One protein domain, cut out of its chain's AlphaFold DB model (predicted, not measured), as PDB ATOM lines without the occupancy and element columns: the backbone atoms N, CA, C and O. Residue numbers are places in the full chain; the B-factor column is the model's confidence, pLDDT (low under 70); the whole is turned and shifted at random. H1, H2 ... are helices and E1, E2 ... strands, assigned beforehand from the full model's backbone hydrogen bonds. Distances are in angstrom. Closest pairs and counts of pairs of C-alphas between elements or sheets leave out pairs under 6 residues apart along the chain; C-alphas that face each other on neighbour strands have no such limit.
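Overview. This is residues 8 to 96 and 105 to 140 of the 385 residues of an uncharacterized protein of Herbaspirillum sp. SJZ107 (UniProt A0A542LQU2). The model is a long, loose slab of helices: the end-to-end pair H3 and H4 runs between the long helix H1 on one side and H7 on the other, all nearly aligned. At one end of this slab, H2 folds back from H1 and leads into the short strand E1; at the other end H5 and H6 form a loose pair reaching away, and residues 89 to 96 stick out. The printed part has 125 residues, with seven named helices and one named strand in the order H1, H2, E1, H3, H4, H5, H6, H7, and the class is mostly helix. It is loose, with a radius of gyration of the C-alphas of 19.7 A, and elongated, spanning 61 by 37 by 28 A.

Arrangement. H1, residues 8 to 31, is the hub, touching three helices. Its residues 19 to 27 alone touch H3, residues 51 to 58, at a shallow tilt of 25 degrees, opposite ways; the closest C-alphas, those of Cys 23 and Tyr 52, are 4.7 A apart. Its residues 9 to 16 alone touch H4, residues 60 to 74, at a shallow tilt of 30 degrees, opposite ways, with C-alphas 13 and 63 closest at 6.2 A. H1 and H2, residues 33 to 40, form a helical hairpin at a steep tilt of 37 degrees, only just beyond shallow; C-alphas 28 and 36 are closest at 5.1 A. E1, residues 46 to 49, pairs with no named strand; its closest C-alpha to H2 is that of Tyr 47, 5.5 A from Asn 39. H7, residues 123 to 140, is apart from H1 but touches H4, C-alphas 62 and 130 being closest at 6.6 A, and H3, C-alphas 55 and 138 at 6.2 A. H6, residues 105 to 121, is near H7, and is close but not clearly touching H5, residues 79 to 94, with C-alphas 84 and 112 closest at 7.6 A. Every O i to N i+4 pair is within hydrogen-bond range in H1, H2, H3, H4, H6 and H7, and 8 of 12 in H5.

Along the chain. H1 begins at C-alpha 8 (74.904, 155.069, 145.661) and measures 34.1 A. H4 measures 20.9 A, H5 23.1 A and H6 23.7 A. H7 measures 25.5 A and ends at C-alpha 140 (96.881, 169.984, 148.918).

Size, cuts and confidence. The two C-alphas farthest apart, those of Gly 32 and Pro 105, are 61.2 A apart. Residues 97 to 104 are not printed, and C-alphas 96 and 105 are 19.0 A apart across this cut. The links printed whole are tight. Mean pLDDT of the printed part is 84.9; residues 76 to 78, 81, 89 to 96 and 105 to 109 are under 70.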
ATOM      1  N   ASN A   8      74.118 153.875 145.970       88.00
ATOM      2  CA  ASN A   8      74.904 155.069 145.661       88.00
ATOM      3  C   ASN A   8      76.122 155.162 146.580       88.00
ATOM      4  O   ASN A   8      77.231 155.379 146.092       88.00
ATOM      5  N   ASN A   9      75.946 154.953 147.888       90.12
ATOM      6  CA  ASN A   9      77.059 154.934 148.838       90.12
ATOM      7  C   ASN A   9      78.051 153.814 148.493       90.12
ATOM      8  O   ASN A   9      79.256 154.063 148.456       90.12
ATOM      9  N   CYS A  10      77.567 152.619 148.133       92.75
ATOM     10  CA  CYS A  10      78.418 151.528 147.648       92.75
ATOM     11  C   CYS A  10      79.226 151.926 146.403       92.75
ATOM     12  O   CYS A  10      80.413 151.614 146.314       92.75
ATOM     13  N   ALA A  11      78.616 152.639 145.455       93.62
ATOM     14  CA  ALA A  11      79.306 153.088 144.251       93.62
ATOM     15  C   ALA A  11      80.377 154.158 144.546       93.62
ATOM     16  O   ALA A  11      81.454 154.132 143.952       93.62
ATOM     17  N   VAL A  12      80.126 155.062 145.500       94.56
ATOM     18  CA  VAL A  12      81.129 156.039 145.963       94.56
ATOM     19  C   VAL A  12      82.281 155.343 146.693       94.56
ATOM     20  O   VAL A  12      83.440 155.678 146.453       94.56
ATOM     21  N   ILE A  13      81.986 154.344 147.531       96.69
ATOM     22  CA  ILE A  13      83.003 153.503 148.182       96.69
ATOM     23  C   ILE A  13      83.865 152.803 147.124       96.69
ATOM     24  O   ILE A  13      85.089 152.869 147.215       96.69
ATOM     25  N   SER A  14      83.252 152.193 146.102       97.00
ATOM     26  CA  SER A  14      83.980 151.549 144.996       97.00
ATOM     27  C   SER A  14      84.932 152.524 144.306       97.00
ATOM     28  O   SER A  14      86.114 152.230 144.177       97.00
ATOM     29  N   ALA A  15      84.457 153.721 143.951       96.31
ATOM     30  CA  ALA A  15      85.285 154.733 143.298       96.31
ATOM     31  C   ALA A  15      86.465 155.204 144.175       96.31
ATOM     32  O   ALA A  15      87.555 155.454 143.668       96.31
ATOM     33  N   LEU A  16      86.287 155.307 145.499       97.88
ATOM     34  CA  LEU A  16      87.384 155.623 146.423       97.88
ATOM     35  C   LEU A  16      88.405 154.481 146.532       97.88
ATOM     36  O   LEU A  16      89.603 154.746 146.637       97.88
ATOM     37  N   LEU A  17      87.951 153.224 146.513       98.06
ATOM     38  CA  LEU A  17      88.835 152.054 146.509       98.06
ATOM     39  C   LEU A  17      89.628 151.955 145.201       98.06
ATOM     40  O   LEU A  17      90.832 151.726 145.255       98.06
ATOM     41  N   GLU A  18      89.001 152.238 144.059       97.44
ATOM     42  CA  GLU A  18      89.668 152.295 142.751       97.44
ATOM     43  C   GLU A  18      90.829 153.304 142.747       97.44
ATOM     44  O   GLU A  18      91.918 152.982 142.276       97.44
ATOM     45  N   ILE A  19      90.654 154.485 143.358       97.75
ATOM     46  CA  ILE A  19      91.744 155.465 143.522       97.75
ATOM     47  C   ILE A  19      92.889 154.883 144.361       97.75
ATOM     48  O   ILE A  19      94.067 155.102 144.060       97.75
ATOM     49  N   LYS A  20      92.575 154.140 145.432       97.88
ATOM     50  CA  LYS A  20      93.610 153.515 146.267       97.88
ATOM     51  C   LYS A  20      94.368 152.431 145.505       97.88
ATOM     52  O   LYS A  20      95.594 152.378 145.621       97.88
ATOM     53  N   ASP A  21      93.665 151.617 144.726       97.25
ATOM     54  CA  ASP A  21      94.249 150.567 143.889       97.25
ATOM     55  C   ASP A  21      95.152 151.158 142.804       97.25
ATOM     56  O   ASP A  21      96.278 150.696 142.612       97.25
ATOM     57  N   GLU A  22      94.718 152.244 142.166       96.81
ATOM     58  CA  GLU A  22      95.522 153.001 141.210       96.81
ATOM     59  C   GLU A  22      96.810 153.538 141.855       96.81
ATOM     60  O   GLU A  22      97.907 153.386 141.310       96.81
ATOM     61  N   CYS A  23      96.715 154.085 143.069       97.56
ATOM     62  CA  CYS A  23      97.888 154.532 143.814       97.56
ATOM     63  C   CYS A  23      98.836 153.376 144.163       97.56
ATOM     64  O   CYS A  23     100.050 153.541 144.081       97.56
ATOM     65  N   TYR A  24      98.325 152.207 144.562       95.88
ATOM     66  CA  TYR A  24      99.166 151.023 144.784       95.88
ATOM     67  C   TYR A  24      99.863 150.568 143.503       95.88
ATOM     68  O   TYR A  24     101.064 150.286 143.523       95.88
ATOM     69  N   PHE A  25      99.127 150.530 142.392       95.56
ATOM     70  CA  PHE A  25      99.660 150.164 141.089       95.56
ATOM     71  C   PHE A  25     100.804 151.092 140.672       95.56
ATOM     72  O   PHE A  25     101.886 150.616 140.322       95.56
ATOM     73  N   PHE A  26     100.604 152.410 140.749       94.81
ATOM     74  CA  PHE A  26     101.638 153.368 140.373       94.81
ATOM     75  C   PHE A  26     102.801 153.421 141.359       94.81
ATOM     76  O   PHE A  26     103.938 153.526 140.915       94.81
ATOM     77  N   GLU A  27     102.570 153.272 142.665       93.81
ATOM     78  CA  GLU A  27     103.658 153.174 143.644       93.81
ATOM     79  C   GLU A  27     104.593 152.009 143.309       93.81
ATOM     80  O   GLU A  27     105.798 152.206 143.160       93.81
ATOM     81  N   LYS A  28     104.030 150.818 143.087       93.06
ATOM     82  CA  LYS A  28     104.796 149.633 142.696       93.06
ATOM     83  C   LYS A  28     105.510 149.819 141.359       93.06
ATOM     84  O   LYS A  28     106.673 149.452 141.229       93.06
ATOM     85  N   ARG A  29     104.824 150.381 140.361       91.62
ATOM     86  CA  ARG A  29     105.353 150.527 138.997       91.62
ATOM     87  C   ARG A  29     106.430 151.606 138.875       91.62
ATOM     88  O   ARG A  29     107.368 151.414 138.111       91.62
ATOM     89  N   ILE A  30     106.257 152.740 139.549       90.50
ATOM     90  CA  ILE A  30     107.091 153.939 139.377       90.50
ATOM     91  C   ILE A  30     108.176 154.022 140.443       90.50
ATOM     92  O   ILE A  30     109.306 154.368 140.119       90.50
ATOM     93  N   LEU A  31     107.851 153.717 141.703       89.31
ATOM     94  CA  LEU A  31     108.829 153.773 142.793       89.31
ATOM     95  C   LEU A  31     109.541 152.431 142.976       89.31
ATOM     96  O   LEU A  31     110.704 152.410 143.363       89.31
ATOM     97  N   GLY A  32     108.875 151.324 142.644       89.06
ATOM     98  CA  GLY A  32     109.439 149.979 142.672       89.06
ATOM     99  C   GLY A  32     108.842 149.088 143.761       89.06
ATOM    100  O   GLY A  32     108.181 149.545 144.697       89.06
ATOM    101  N   GLU A  33     109.106 147.786 143.628       90.00
ATOM    102  CA  GLU A  33     108.580 146.730 144.503       90.00
ATOM    103  C   GLU A  33     108.952 146.956 145.977       90.00
ATOM    104  O   GLU A  33     108.110 146.820 146.857       90.00
ATOM    105  N   ASP A  34     110.189 147.373 146.240       88.94
ATOM    106  CA  ASP A  34     110.742 147.563 147.584       88.94
ATOM    107  C   ASP A  34     109.969 148.621 148.401       88.94
ATOM    108  O   ASP A  34     109.669 148.429 149.588       88.94
ATOM    109  N   PHE A  35     109.592 149.735 147.766       88.06
ATOM    110  CA  PHE A  35     108.807 150.794 148.410       88.06
ATOM    111  C   PHE A  35     107.363 150.360 148.637       88.06
ATOM    112  O   PHE A  35     106.828 150.546 149.733       88.06
ATOM    113  N   TYR A  36     106.760 149.749 147.614       91.31
ATOM    114  CA  TYR A  36     105.415 149.190 147.690       91.31
ATOM    115  C   TYR A  36     105.303 148.179 148.837       91.31
ATOM    116  O   TYR A  36     104.432 148.312 149.697       91.31
ATOM    117  N   ASN A  37     106.230 147.224 148.907       91.00
ATOM    118  CA  ASN A  37     106.257 146.199 149.939       91.00
ATOM    119  C   ASN A  37     106.372 146.815 151.330       91.00
ATOM    120  O   ASN A  37     105.575 146.500 152.212       91.00
ATOM    121  N   THR A  38     107.319 147.736 151.522       90.31
ATOM    122  CA  THR A  38     107.511 148.409 152.814       90.31
ATOM    123  C   THR A  38     106.219 149.070 153.306       90.31
ATOM    124  O   THR A  38     105.819 148.864 154.451       90.31
ATOM    125  N   ASN A  39     105.530 149.813 152.436       91.62
ATOM    126  CA  ASN A  39     104.285 150.492 152.791       91.62
ATOM    127  C   ASN A  39     103.129 149.511 153.047       91.62
ATOM    128  O   ASN A  39     102.371 149.692 154.003       91.62
ATOM    129  N   CYS A  40     103.001 148.460 152.234       90.25
ATOM    130  CA  CYS A  40     101.963 147.435 152.382       90.25
ATOM    131  C   CYS A  40     102.132 146.591 153.651       90.25
ATOM    132  O   CYS A  40     101.138 146.174 154.242       90.25
ATOM    133  N   ASN A  41     103.370 146.395 154.110       88.44
ATOM    134  CA  ASN A  41     103.663 145.708 155.365       88.44
ATOM    135  C   ASN A  41     103.227 146.502 156.613       88.44
ATOM    136  O   ASN A  41     103.144 145.918 157.692       88.44
ATOM    137  N   LYS A  42     102.926 147.808 156.483       85.94
ATOM    138  CA  LYS A  42     102.433 148.681 157.567       85.94
ATOM    139  C   LYS A  42     103.281 148.610 158.843       85.94
ATOM    140  O   LYS A  42     102.744 148.582 159.952       85.94
ATOM    141  N   PHE A  43     104.605 148.585 158.691       89.06
ATOM    142  CA  PHE A  43     105.503 148.674 159.836       89.06
ATOM    143  C   PHE A  43     105.240 149.985 160.589       89.06
ATOM    144  O   PHE A  43     105.214 151.060 159.993       89.06
ATOM    145  N   ASP A  44     105.088 149.919 161.910       87.88
ATOM    146  CA  ASP A  44     104.852 151.108 162.742       87.88
ATOM    147  C   ASP A  44     106.115 151.977 162.920       87.88
ATOM    148  O   ASP A  44     106.060 153.047 163.524       87.88
ATOM    149  N   PHE A  45     107.253 151.526 162.383       90.06
ATOM    150  CA  PHE A  45     108.572 152.146 162.519       90.06
ATOM    151  C   PHE A  45     109.241 152.510 161.185       90.06
ATOM    152  O   PHE A  45     110.309 153.127 161.192       90.06
ATOM    153  N   LEU A  46     108.652 152.118 160.053       91.19
ATOM    154  CA  LEU A  46     109.193 152.371 158.720       91.19
ATOM    155  C   LEU A  46     108.055 152.539 157.711       91.19
ATOM    156  O   LEU A  46     107.312 151.600 157.441       91.19
ATOM    157  N   TYR A  47     107.958 153.725 157.119       92.06
ATOM    158  CA  TYR A  47     106.980 154.033 156.081       92.06
ATOM    159  C   TYR A  47     107.557 155.048 155.092       92.06
ATOM    160  O   TYR A  47     108.234 155.997 155.483       92.06
ATOM    161  N   TYR A  48     107.277 154.893 153.805       92.12
ATOM    162  CA  TYR A  48     107.692 155.829 152.769       92.12
ATOM    163  C   TYR A  48     106.504 156.676 152.331       92.12
ATOM    164  O   TYR A  48     105.594 156.196 151.660       92.12
ATOM    165  N   ARG A  49     106.518 157.968 152.674       95.00
ATOM    166  CA  ARG A  49     105.536 158.910 152.134       95.00
ATOM    167  C   ARG A  49     105.865 159.198 150.676       95.00
ATOM    168  O   ARG A  49     106.984 159.604 150.383       95.00
ATOM    169  N   SER A  50     104.886 159.043 149.801       95.94
ATOM    170  CA  SER A  50     104.930 159.430 148.386       95.94
ATOM    171  C   SER A  50     103.633 160.154 148.017       95.94
ATOM    172  O   SER A  50     102.734 160.261 148.864       95.94
ATOM    173  N   ILE A  51     103.486 160.636 146.775       96.88
ATOM    174  CA  ILE A  51     102.166 161.111 146.335       96.88
ATOM    175  C   ILE A  51     101.129 159.999 146.458       96.88
ATOM    176  O   ILE A  51     100.040 160.249 146.957       96.88
ATOM    177  N   TYR A  52     101.497 158.773 146.086       97.19
ATOM    178  CA  TYR A  52     100.605 157.625 146.048       97.19
ATOM    179  C   TYR A  52     100.125 157.271 147.444       97.19
ATOM    180  O   TYR A  52      98.927 157.167 147.689       97.19
ATOM    181  N   SER A  53     101.061 157.159 148.380       96.25
ATOM    182  CA  SER A  53     100.753 156.837 149.764       96.25
ATOM    183  C   SER A  53      99.914 157.947 150.412       96.25
ATOM    184  O   SER A  53      98.888 157.668 151.022       96.25
ATOM    185  N   SER A  54     100.269 159.212 150.167       97.06
ATOM    186  CA  SER A  54      99.543 160.367 150.705       97.06
ATOM    187  C   SER A  54      98.121 160.462 150.144       97.06
ATOM    188  O   SER A  54      97.190 160.769 150.881       97.06
ATOM    189  N   PHE A  55      97.923 160.182 148.852       97.25
ATOM    190  CA  PHE A  55      96.595 160.202 148.233       97.25
ATOM    191  C   PHE A  55      95.718 159.053 148.745       97.25
ATOM    192  O   PHE A  55      94.535 159.265 149.010       97.25
ATOM    193  N   ARG A  56      96.296 157.862 148.976       96.69
ATOM    194  CA  ARG A  56      95.589 156.753 149.639       96.69
ATOM    195  C   ARG A  56      95.113 157.127 151.035       96.69
ATOM    196  O   ARG A  56      94.000 156.736 151.385       96.69
ATOM    197  N   ASP A  57      95.937 157.837 151.802       95.88
ATOM    198  CA  ASP A  57      95.596 158.278 153.159       95.88
ATOM    199  C   ASP A  57      94.441 159.299 153.125       95.88
ATOM    200  O   ASP A  57      93.535 159.261 153.954       95.88
ATOM    201  N   VAL A  58      94.406 160.181 152.117       96.88
ATOM    202  CA  VAL A  58      93.302 161.141 151.924       96.88
ATOM    203  C   VAL A  58      91.960 160.441 151.647       96.88
ATOM    204  O   VAL A  58      90.911 160.956 152.037       96.88
ATOM    205  N   CYS A  59      91.967 159.256 151.029       97.69
ATOM    206  CA  CYS A  59      90.759 158.450 150.825       97.69
ATOM    207  C   CYS A  59      90.214 157.810 152.116       97.69
ATOM    208  O   CYS A  59      89.055 157.392 152.129       97.69
ATOM    209  N   ASP A  60      90.998 157.711 153.195       97.00
ATOM    210  CA  ASP A  60      90.593 156.953 154.387       97.00
ATOM    211  C   ASP A  60      89.434 157.597 155.143       97.00
ATOM    212  O   ASP A  60      88.519 156.894 155.567       97.00
ATOM    213  N   LEU A  61      89.429 158.925 155.283       95.81
ATOM    214  CA  LEU A  61      88.353 159.631 155.977       95.81
ATOM    215  C   LEU A  61      86.982 159.439 155.299       95.81
ATOM    216  O   LEU A  61      86.042 159.041 155.995       95.81
ATOM    217  N   PRO A  62      86.823 159.669 153.977       96.38
ATOM    218  CA  PRO A  62      85.537 159.443 153.334       96.38
ATOM    219  C   PRO A  62      85.131 157.967 153.312       96.38
ATOM    220  O   PRO A  62      83.954 157.674 153.512       96.38
ATOM    221  N   LEU A  63      86.078 157.033 153.152       97.44
ATOM    222  CA  LEU A  63      85.791 155.599 153.258       97.44
ATOM    223  C   LEU A  63      85.284 155.228 154.653       97.44
ATOM    224  O   LEU A  63      84.252 154.573 154.774       97.44
ATOM    225  N   PHE A  64      85.977 155.671 155.702       95.88
ATOM    226  CA  PHE A  64      85.577 155.427 157.083       95.88
ATOM    227  C   PHE A  64      84.171 155.963 157.359       95.88
ATOM    228  O   PHE A  64      83.354 155.264 157.954       95.88
ATOM    229  N   PHE A  65      83.873 157.183 156.912       93.62
ATOM    230  CA  PHE A  65      82.553 157.779 157.083       93.62
ATOM    231  C   PHE A  65      81.461 156.977 156.359       93.62
ATOM    232  O   PHE A  65      80.498 156.558 156.994       93.62
ATOM    233  N   LEU A  66      81.631 156.717 155.057       93.38
ATOM    234  CA  LEU A  66      80.627 156.032 154.234       93.38
ATOM    235  C   LEU A  66      80.380 154.593 154.696       93.38
ATOM    236  O   LEU A  66      79.236 154.159 154.770       93.38
ATOM    237  N   ILE A  67      81.435 153.857 155.054       92.75
ATOM    238  CA  ILE A  67      81.297 152.481 155.549       92.75
ATOM    239  C   ILE A  67      80.552 152.464 156.888       92.75
ATOM    240  O   ILE A  67      79.657 151.642 157.079       92.75
ATOM    241  N   ASN A  68      80.886 153.369 157.815       88.81
ATOM    242  CA  ASN A  68      80.179 153.446 159.094       88.81
ATOM    243  C   ASN A  68      78.722 153.871 158.926       88.81
ATOM    244  O   ASN A  68      77.862 153.371 159.654       88.81
ATOM    245  N   GLU A  69      78.430 154.752 157.971       86.44
ATOM    246  CA  GLU A  69      77.059 155.112 157.634       86.44
ATOM    247  C   GLU A  69      76.279 153.894 157.125       86.44
ATOM    248  O   GLU A  69      75.189 153.616 157.619       86.44
ATOM    249  N   GLU A  70      76.850 153.100 156.216       87.81
ATOM    250  CA  GLU A  70      76.198 151.892 155.700       87.81
ATOM    251  C   GLU A  70      75.967 150.831 156.780       87.81
ATOM    252  O   GLU A  70      74.889 150.232 156.854       87.81
ATOM    253  N   ILE A  71      76.935 150.641 157.680       85.62
ATOM    254  CA  ILE A  71      76.771 149.778 158.857       85.62
ATOM    255  C   ILE A  71      75.637 150.303 159.752       85.62
ATOM    256  O   ILE A  71      74.794 149.526 160.211       85.62
ATOM    257  N   SER A  72      75.576 151.618 159.976       80.00
ATOM    258  CA  SER A  72      74.547 152.258 160.806       80.00
ATOM    259  C   SER A  72      73.151 152.168 160.177       80.00
ATOM    260  O   SER A  72      72.169 151.921 160.885       80.00
ATOM    261  N   ASN A  73      73.055 152.297 158.851       78.62
ATOM    262  CA  ASN A  73      71.825 152.125 158.076       78.62
ATOM    263  C   ASN A  73      71.327 150.679 158.129       78.62
ATOM    264  O   ASN A  73      70.142 150.430 158.379       78.62
ATOM    265  N   ALA A  74      72.235 149.711 157.988       78.94
ATOM    266  CA  ALA A  74      71.907 148.298 158.139       78.94
ATOM    267  C   ALA A  74      71.409 147.969 159.560       78.94
ATOM    268  O   ALA A  74      70.493 147.160 159.719       78.94
ATOM    269  N   GLY A  75      71.967 148.636 160.578       72.25
ATOM    270  CA  GLY A  75      71.585 148.513 161.988       72.25
ATOM    271  C   GLY A  75      70.327 149.285 162.413       72.25
ATOM    272  O   GLY A  75      69.936 149.187 163.573       72.25
ATOM    273  N   GLY A  76      69.687 150.041 161.511       68.25
ATOM    274  CA  GLY A  76      68.387 150.680 161.753       68.25
ATOM    275  C   GLY A  76      68.414 152.033 162.474       68.25
ATOM    276  O   GLY A  76      67.358 152.490 162.894       68.25
ATOM    277  N   ARG A  77      69.573 152.696 162.622       67.69
ATOM    278  CA  ARG A  77      69.751 154.031 163.258       67.69
ATOM    279  C   ARG A  77      69.221 154.200 164.701       67.69
ATOM    280  O   ARG A  77      69.492 155.225 165.326       67.69
ATOM    281  N   ASP A  78      68.573 153.191 165.286       65.00
ATOM    282  CA  ASP A  78      68.019 153.196 166.652       65.00
ATOM    283  C   ASP A  78      69.090 153.424 167.737       65.00
ATOM    284  O   ASP A  78      68.818 153.955 168.821       65.00
ATOM    285  N   ALA A  79      70.346 153.087 167.431       71.44
ATOM    286  CA  ALA A  79      71.484 153.296 168.317       71.44
ATOM    287  C   ALA A  79      71.786 154.784 168.585       71.44
ATOM    288  O   ALA A  79      72.322 155.094 169.648       71.44
ATOM    289  N   LEU A  80      71.403 155.712 167.694       72.25
ATOM    290  CA  LEU A  80      71.677 157.147 167.856       72.25
ATOM    291  C   LEU A  80      71.082 157.688 169.162       72.25
ATOM    292  O   LEU A  80      71.770 158.350 169.938       72.25
ATOM    293  N   ARG A  81      69.818 157.350 169.446       69.94
ATOM    294  CA  ARG A  81      69.144 157.785 170.679       69.94
ATOM    295  C   ARG A  81      69.842 157.231 171.917       69.94
ATOM    296  O   ARG A  81      70.044 157.962 172.879       69.94
ATOM    297  N   SER A  82      70.258 155.968 171.860       75.69
ATOM    298  CA  SER A  82      70.960 155.298 172.959       75.69
ATOM    299  C   SER A  82      72.326 155.931 173.240       75.69
ATOM    300  O   SER A  82      72.657 156.177 174.398       75.69
ATOM    301  N   VAL A  83      73.095 156.254 172.194       77.56
ATOM    302  CA  VAL A  83      74.408 156.907 172.315       77.56
ATOM    303  C   VAL A  83      74.276 158.307 172.910       77.56
ATOM    304  O   VAL A  83      75.011 158.648 173.836       77.56
ATOM    305  N   ILE A  84      73.325 159.114 172.429       74.31
ATOM    306  CA  ILE A  84      73.123 160.471 172.953       74.31
ATOM    307  C   ILE A  84      72.684 160.414 174.422       74.31
ATOM    308  O   ILE A  84      73.227 161.157 175.239       74.31
ATOM    309  N   SER A  85      71.759 159.517 174.787       73.06
ATOM    310  CA  SER A  85      71.337 159.349 176.184       73.06
ATOM    311  C   SER A  85      72.512 158.985 177.095       73.06
ATOM    312  O   SER A  85      72.738 159.672 178.088       73.06
ATOM    313  N   GLN A  86      73.340 158.004 176.716       77.06
ATOM    314  CA  GLN A  86      74.536 157.630 177.488       77.06
ATOM    315  C   GLN A  86      75.562 158.777 177.589       77.06
ATOM    316  O   GLN A  86      76.175 158.991 178.639       77.06
ATOM    317  N   ALA A  87      75.744 159.559 176.521       75.38
ATOM    318  CA  ALA A  87      76.636 160.719 176.520       75.38
ATOM    319  C   ALA A  87      76.141 161.848 177.448       75.38
ATOM    320  O   ALA A  87      76.943 162.544 178.074       75.38
ATOM    321  N   LEU A  88      74.823 162.030 177.566       70.88
ATOM    322  CA  LEU A  88      74.223 163.001 178.483       70.88
ATOM    323  C   LEU A  88      74.251 162.509 179.939       70.88
ATOM    324  O   LEU A  88      74.531 163.301 180.840       70.88
ATOM    325  N   GLU A  89      74.025 161.215 180.172       68.94
ATOM    326  CA  GLU A  89      74.074 160.587 181.500       68.94
ATOM    327  C   GLU A  89      75.492 160.586 182.089       68.94
ATOM    328  O   GLU A  89      75.680 160.960 183.251       68.94
ATOM    329  N   SER A  90      76.510 160.262 181.283       62.25
ATOM    330  CA  SER A  90      77.922 160.244 181.709       62.25
ATOM    331  C   SER A  90      78.453 161.617 182.151       62.25
ATOM    332  O   SER A  90      79.290 161.689 183.053       62.25
ATOM    333  N   LYS A  91      77.917 162.723 181.609       55.78
ATOM    334  CA  LYS A  91      78.225 164.088 182.077       55.78
ATOM    335  C   LYS A  91      77.709 164.380 183.486       55.78
ATOM    336  O   LYS A  91      78.371 165.113 184.213       55.78
ATOM    337  N   SER A  92      76.572 163.806 183.885       52.53
ATOM    338  CA  SER A  92      76.002 164.024 185.226       52.53
ATOM    339  C   SER A  92      76.809 163.344 186.340       52.53
ATOM    340  O   SER A  92      76.824 163.814 187.474       52.53
ATOM    341  N   ALA A  93      77.533 162.268 186.013       49.62
ATOM    342  CA  ALA A  93      78.336 161.515 186.974       49.62
ATOM    343  C   ALA A  93      79.688 162.188 187.287       49.62
ATOM    344  O   ALA A  93      80.188 162.084 188.411       49.62
ATOM    345  N   ALA A  94      80.269 162.906 186.317       51.03
ATOM    346  CA  ALA A  94      81.586 163.539 186.441       51.03
ATOM    347  C   ALA A  94      81.582 164.880 187.210       51.03
ATOM    348  O   ALA A  94      82.636 165.318 187.663       51.03
ATOM    349  N   SER A  95      80.425 165.530 187.387       50.00
ATOM    350  CA  SER A  95      80.285 166.833 188.068       50.00
ATOM    351  C   SER A  95      79.839 166.736 189.535       50.00
ATOM    352  O   SER A  95      79.301 167.689 190.088       50.00
ATOM    353  N   SER A  96      80.056 165.596 190.190       47.00
ATOM    354  CA  SER A  96      79.498 165.250 191.508       47.00
ATOM    355  C   SER A  96      80.171 165.909 192.733       47.00
ATOM    356  O   SER A  96      80.127 165.356 193.829       47.00
ATOM    357  N   PRO A 105      65.728 170.704 180.814       53.38
ATOM    358  CA  PRO A 105      65.121 169.715 179.916       53.38
ATOM    359  C   PRO A 105      64.752 170.229 178.506       53.38
ATOM    360  O   PRO A 105      64.803 169.445 177.556       53.38
ATOM    361  N   PRO A 106      64.464 171.532 178.287       54.34
ATOM    362  CA  PRO A 106      64.258 172.067 176.941       54.34
ATOM    363  C   PRO A 106      65.522 172.091 176.066       54.34
ATOM    364  O   PRO A 106      65.408 172.111 174.843       54.34
ATOM    365  N   ARG A 107      66.726 172.142 176.658       56.78
ATOM    366  CA  ARG A 107      67.997 172.232 175.914       56.78
ATOM    367  C   ARG A 107      68.458 170.864 175.412       56.78
ATOM    368  O   ARG A 107      68.842 170.755 174.254       56.78
ATOM    369  N   SER A 108      68.352 169.818 176.235       63.53
ATOM    370  CA  SER A 108      68.663 168.440 175.818       63.53
ATOM    371  C   SER A 108      67.727 167.957 174.709       63.53
ATOM    372  O   SER A 108      68.203 167.405 173.723       63.53
ATOM    373  N   ALA A 109      66.426 168.249 174.801       66.31
ATOM    374  CA  ALA A 109      65.453 167.909 173.760       66.31
ATOM    375  C   ALA A 109      65.762 168.567 172.400       66.31
ATOM    376  O   ALA A 109      65.588 167.934 171.361       66.31
ATOM    377  N   ARG A 110      66.268 169.810 172.396       72.12
ATOM    378  CA  ARG A 110      66.697 170.491 171.162       72.12
ATOM    379  C   ARG A 110      67.936 169.850 170.546       72.12
ATOM    380  O   ARG A 110      67.941 169.624 169.348       72.12
ATOM    381  N   HIS A 111      68.930 169.464 171.348       72.50
ATOM    382  CA  HIS A 111      70.100 168.742 170.832       72.50
ATOM    383  C   HIS A 111      69.728 167.405 170.181       72.50
ATOM    384  O   HIS A 111      70.301 167.048 169.158       72.50
ATOM    385  N   PHE A 112      68.745 166.686 170.734       72.94
ATOM    386  CA  PHE A 112      68.212 165.482 170.093       72.94
ATOM    387  C   PHE A 112      67.552 165.786 168.748       72.94
ATOM    388  O   PHE A 112      67.830 165.086 167.782       72.94
ATOM    389  N   GLN A 113      66.715 166.826 168.676       76.50
ATOM    390  CA  GLN A 113      66.070 167.236 167.426       76.50
ATOM    391  C   GLN A 113      67.090 167.684 166.375       76.50
ATOM    392  O   GLN A 113      66.968 167.290 165.221       76.50
ATOM    393  N   ASP A 114      68.113 168.443 166.770       81.06
ATOM    394  CA  ASP A 114      69.172 168.901 165.867       81.06
ATOM    395  C   ASP A 114      69.991 167.722 165.321       81.06
ATOM    396  O   ASP A 114      70.292 167.675 164.130       81.06
ATOM    397  N   LEU A 115      70.329 166.742 166.167       79.62
ATOM    398  CA  LEU A 115      71.066 165.548 165.744       79.62
ATOM    399  C   LEU A 115      70.202 164.625 164.882       79.62
ATOM    400  O   LEU A 115      70.656 164.169 163.839       79.62
ATOM    401  N   GLU A 116      68.949 164.375 165.259       75.44
ATOM    402  CA  GLU A 116      68.014 163.634 164.408       75.44
ATOM    403  C   GLU A 116      67.866 164.341 163.055       75.44
ATOM    404  O   GLU A 116      67.915 163.691 162.012       75.44
ATOM    405  N   TYR A 117      67.815 165.677 163.050       80.75
ATOM    406  CA  TYR A 117      67.765 166.450 161.820       80.75
ATOM    407  C   TYR A 117      69.027 166.309 160.963       80.75
ATOM    408  O   TYR A 117      68.928 166.058 159.761       80.75
ATOM    409  N   LEU A 118      70.204 166.387 161.585       82.56
ATOM    410  CA  LEU A 118      71.497 166.218 160.927       82.56
ATOM    411  C   LEU A 118      71.637 164.833 160.276       82.56
ATOM    412  O   LEU A 118      71.955 164.730 159.094       82.56
ATOM    413  N   PHE A 119      71.373 163.768 161.036       75.69
ATOM    414  CA  PHE A 119      71.585 162.388 160.589       75.69
ATOM    415  C   PHE A 119      70.480 161.881 159.651       75.69
ATOM    416  O   PHE A 119      70.732 161.010 158.818       75.69
ATOM    417  N   VAL A 120      69.250 162.395 159.758       71.75
ATOM    418  CA  VAL A 120      68.120 161.949 158.924       71.75
ATOM    419  C   VAL A 120      67.934 162.824 157.692       71.75
ATOM    420  O   VAL A 120      67.776 162.287 156.598       71.75
ATOM    421  N   TYR A 121      67.956 164.148 157.843       75.69
ATOM    422  CA  TYR A 121      67.553 165.067 156.776       75.69
ATOM    423  C   TYR A 121      68.715 165.817 156.119       75.69
ATOM    424  O   TYR A 121      68.532 166.269 154.993       75.69
ATOM    425  N   GLN A 122      69.881 165.931 156.768       82.25
ATOM    426  CA  GLN A 122      71.045 166.657 156.227       82.25
ATOM    427  C   GLN A 122      72.214 165.759 155.793       82.25
ATOM    428  O   GLN A 122      73.340 166.229 155.617       82.25
ATOM    429  N   TYR A 123      71.981 164.455 155.627       82.06
ATOM    430  CA  TYR A 123      73.037 163.512 155.250       82.06
ATOM    431  C   TYR A 123      73.768 163.933 153.964       82.06
ATOM    432  O   TYR A 123      74.996 163.911 153.912       82.06
ATOM    433  N   ASN A 124      73.027 164.362 152.937       83.25
ATOM    434  CA  ASN A 124      73.609 164.742 151.649       83.25
ATOM    435  C   ASN A 124      74.501 165.985 151.760       83.25
ATOM    436  O   ASN A 124      75.519 166.076 151.078       83.25
ATOM    437  N   GLU A 125      74.147 166.931 152.623       85.44
ATOM    438  CA  GLU A 125      74.912 168.139 152.911       85.44
ATOM    439  C   GLU A 125      76.193 167.818 153.691       85.44
ATOM    440  O   GLU A 125      77.259 168.371 153.392       85.44
ATOM    441  N   VAL A 126      76.116 166.890 154.649       87.88
ATOM    442  CA  VAL A 126      77.290 166.375 155.371       87.88
ATOM    443  C   VAL A 126      78.220 165.642 154.406       87.88
ATOM    444  O   VAL A 126      79.418 165.924 154.383       87.88
ATOM    445  N   LEU A 127      77.677 164.773 153.550       88.56
ATOM    446  CA  LEU A 127      78.442 164.080 152.518       88.56
ATOM    447  C   LEU A 127      79.086 165.070 151.538       88.56
ATOM    448  O   LEU A 127      80.267 164.951 151.230       88.56
ATOM    449  N   ALA A 128      78.357 166.087 151.077       88.19
ATOM    450  CA  ALA A 128      78.910 167.114 150.197       88.19
ATOM    451  C   ALA A 128      80.079 167.869 150.852       88.19
ATOM    452  O   ALA A 128      81.081 168.145 150.189       88.19
ATOM    453  N   SER A 129      79.974 168.161 152.152       88.81
ATOM    454  CA  SER A 129      81.042 168.801 152.931       88.81
ATOM    455  C   SER A 129      82.268 167.892 153.051       88.81
ATOM    456  O   SER A 129      83.384 168.319 152.768       88.81
ATOM    457  N   LEU A 130      82.057 166.610 153.349       92.56
ATOM    458  CA  LEU A 130      83.110 165.596 153.389       92.56
ATOM    459  C   LEU A 130      83.829 165.446 152.037       92.56
ATOM    460  O   LEU A 130      85.054 165.345 151.988       92.56
ATOM    461  N   ILE A 131      83.089 165.462 150.924       92.69
ATOM    462  CA  ILE A 131      83.675 165.399 149.578       92.69
ATOM    463  C   ILE A 131      84.451 166.684 149.240       92.69
ATOM    464  O   ILE A 131      85.472 166.626 148.542       92.69
ATOM    465  N   LEU A 132      84.019 167.846 149.736       92.06
ATOM    466  CA  LEU A 132      84.790 169.084 149.618       92.06
ATOM    467  C   LEU A 132      86.105 168.992 150.408       92.06
ATOM    468  O   LEU A 132      87.154 169.304 149.846       92.06
ATOM    469  N   ASP A 133      86.080 168.489 151.641       94.00
ATOM    470  CA  ASP A 133      87.284 168.289 152.461       94.00
ATOM    471  C   ASP A 133      88.255 167.283 151.828       94.00
ATOM    472  O   ASP A 133      89.466 167.525 151.780       94.00
ATOM    473  N   PHE A 134      87.728 166.194 151.258       96.00
ATOM    474  CA  PHE A 134      88.499 165.264 150.431       96.00
ATOM    475  C   PHE A 134      89.168 165.994 149.259       96.00
ATOM    476  O   PHE A 134      90.369 165.857 149.047       96.00
ATOM    477  N   THR A 135      88.421 166.831 148.531       95.88
ATOM    478  CA  THR A 135      88.937 167.599 147.383       95.88
ATOM    479  C   THR A 135      90.062 168.548 147.792       95.88
ATOM    480  O   THR A 135      91.093 168.628 147.120       95.88
ATOM    481  N   VAL A 136      89.885 169.257 148.909       96.69
ATOM    482  CA  VAL A 136      90.894 170.162 149.469       96.69
ATOM    483  C   VAL A 136      92.151 169.385 149.858       96.69
ATOM    484  O   VAL A 136      93.259 169.803 149.512       96.69
ATOM    485  N   SER A 137      91.993 168.243 150.525       97.94
ATOM    486  CA  SER A 137      93.100 167.398 150.987       97.94
ATOM    487  C   SER A 137      93.861 166.752 149.825       97.94
ATOM    488  O   SER A 137      95.095 166.750 149.814       97.94
ATOM    489  N   ALA A 138      93.145 166.280 148.803       98.19
ATOM    490  CA  ALA A 138      93.708 165.693 147.592       98.19
ATOM    491  C   ALA A 138      94.524 166.725 146.801       98.19
ATOM    492  O   ALA A 138      95.684 166.483 146.460       98.19
ATOM    493  N   PHE A 139      93.967 167.921 146.582       98.12
ATOM    494  CA  PHE A 139      94.693 168.992 145.901       98.12
ATOM    495  C   PHE A 139      95.891 169.487 146.719       98.12
ATOM    496  O   PHE A 139      96.947 169.745 146.155       98.12
ATOM    497  N   SER A 140      95.763 169.588 148.046       97.75
ATOM    498  CA  SER A 140      96.881 169.984 148.918       97.75
ATOM    499  C   SER A 140      98.017 168.958 148.886       97.75
ATOM    500  O   SER A 140      99.188 169.333 148.859       97.75
TER     501      SER A 140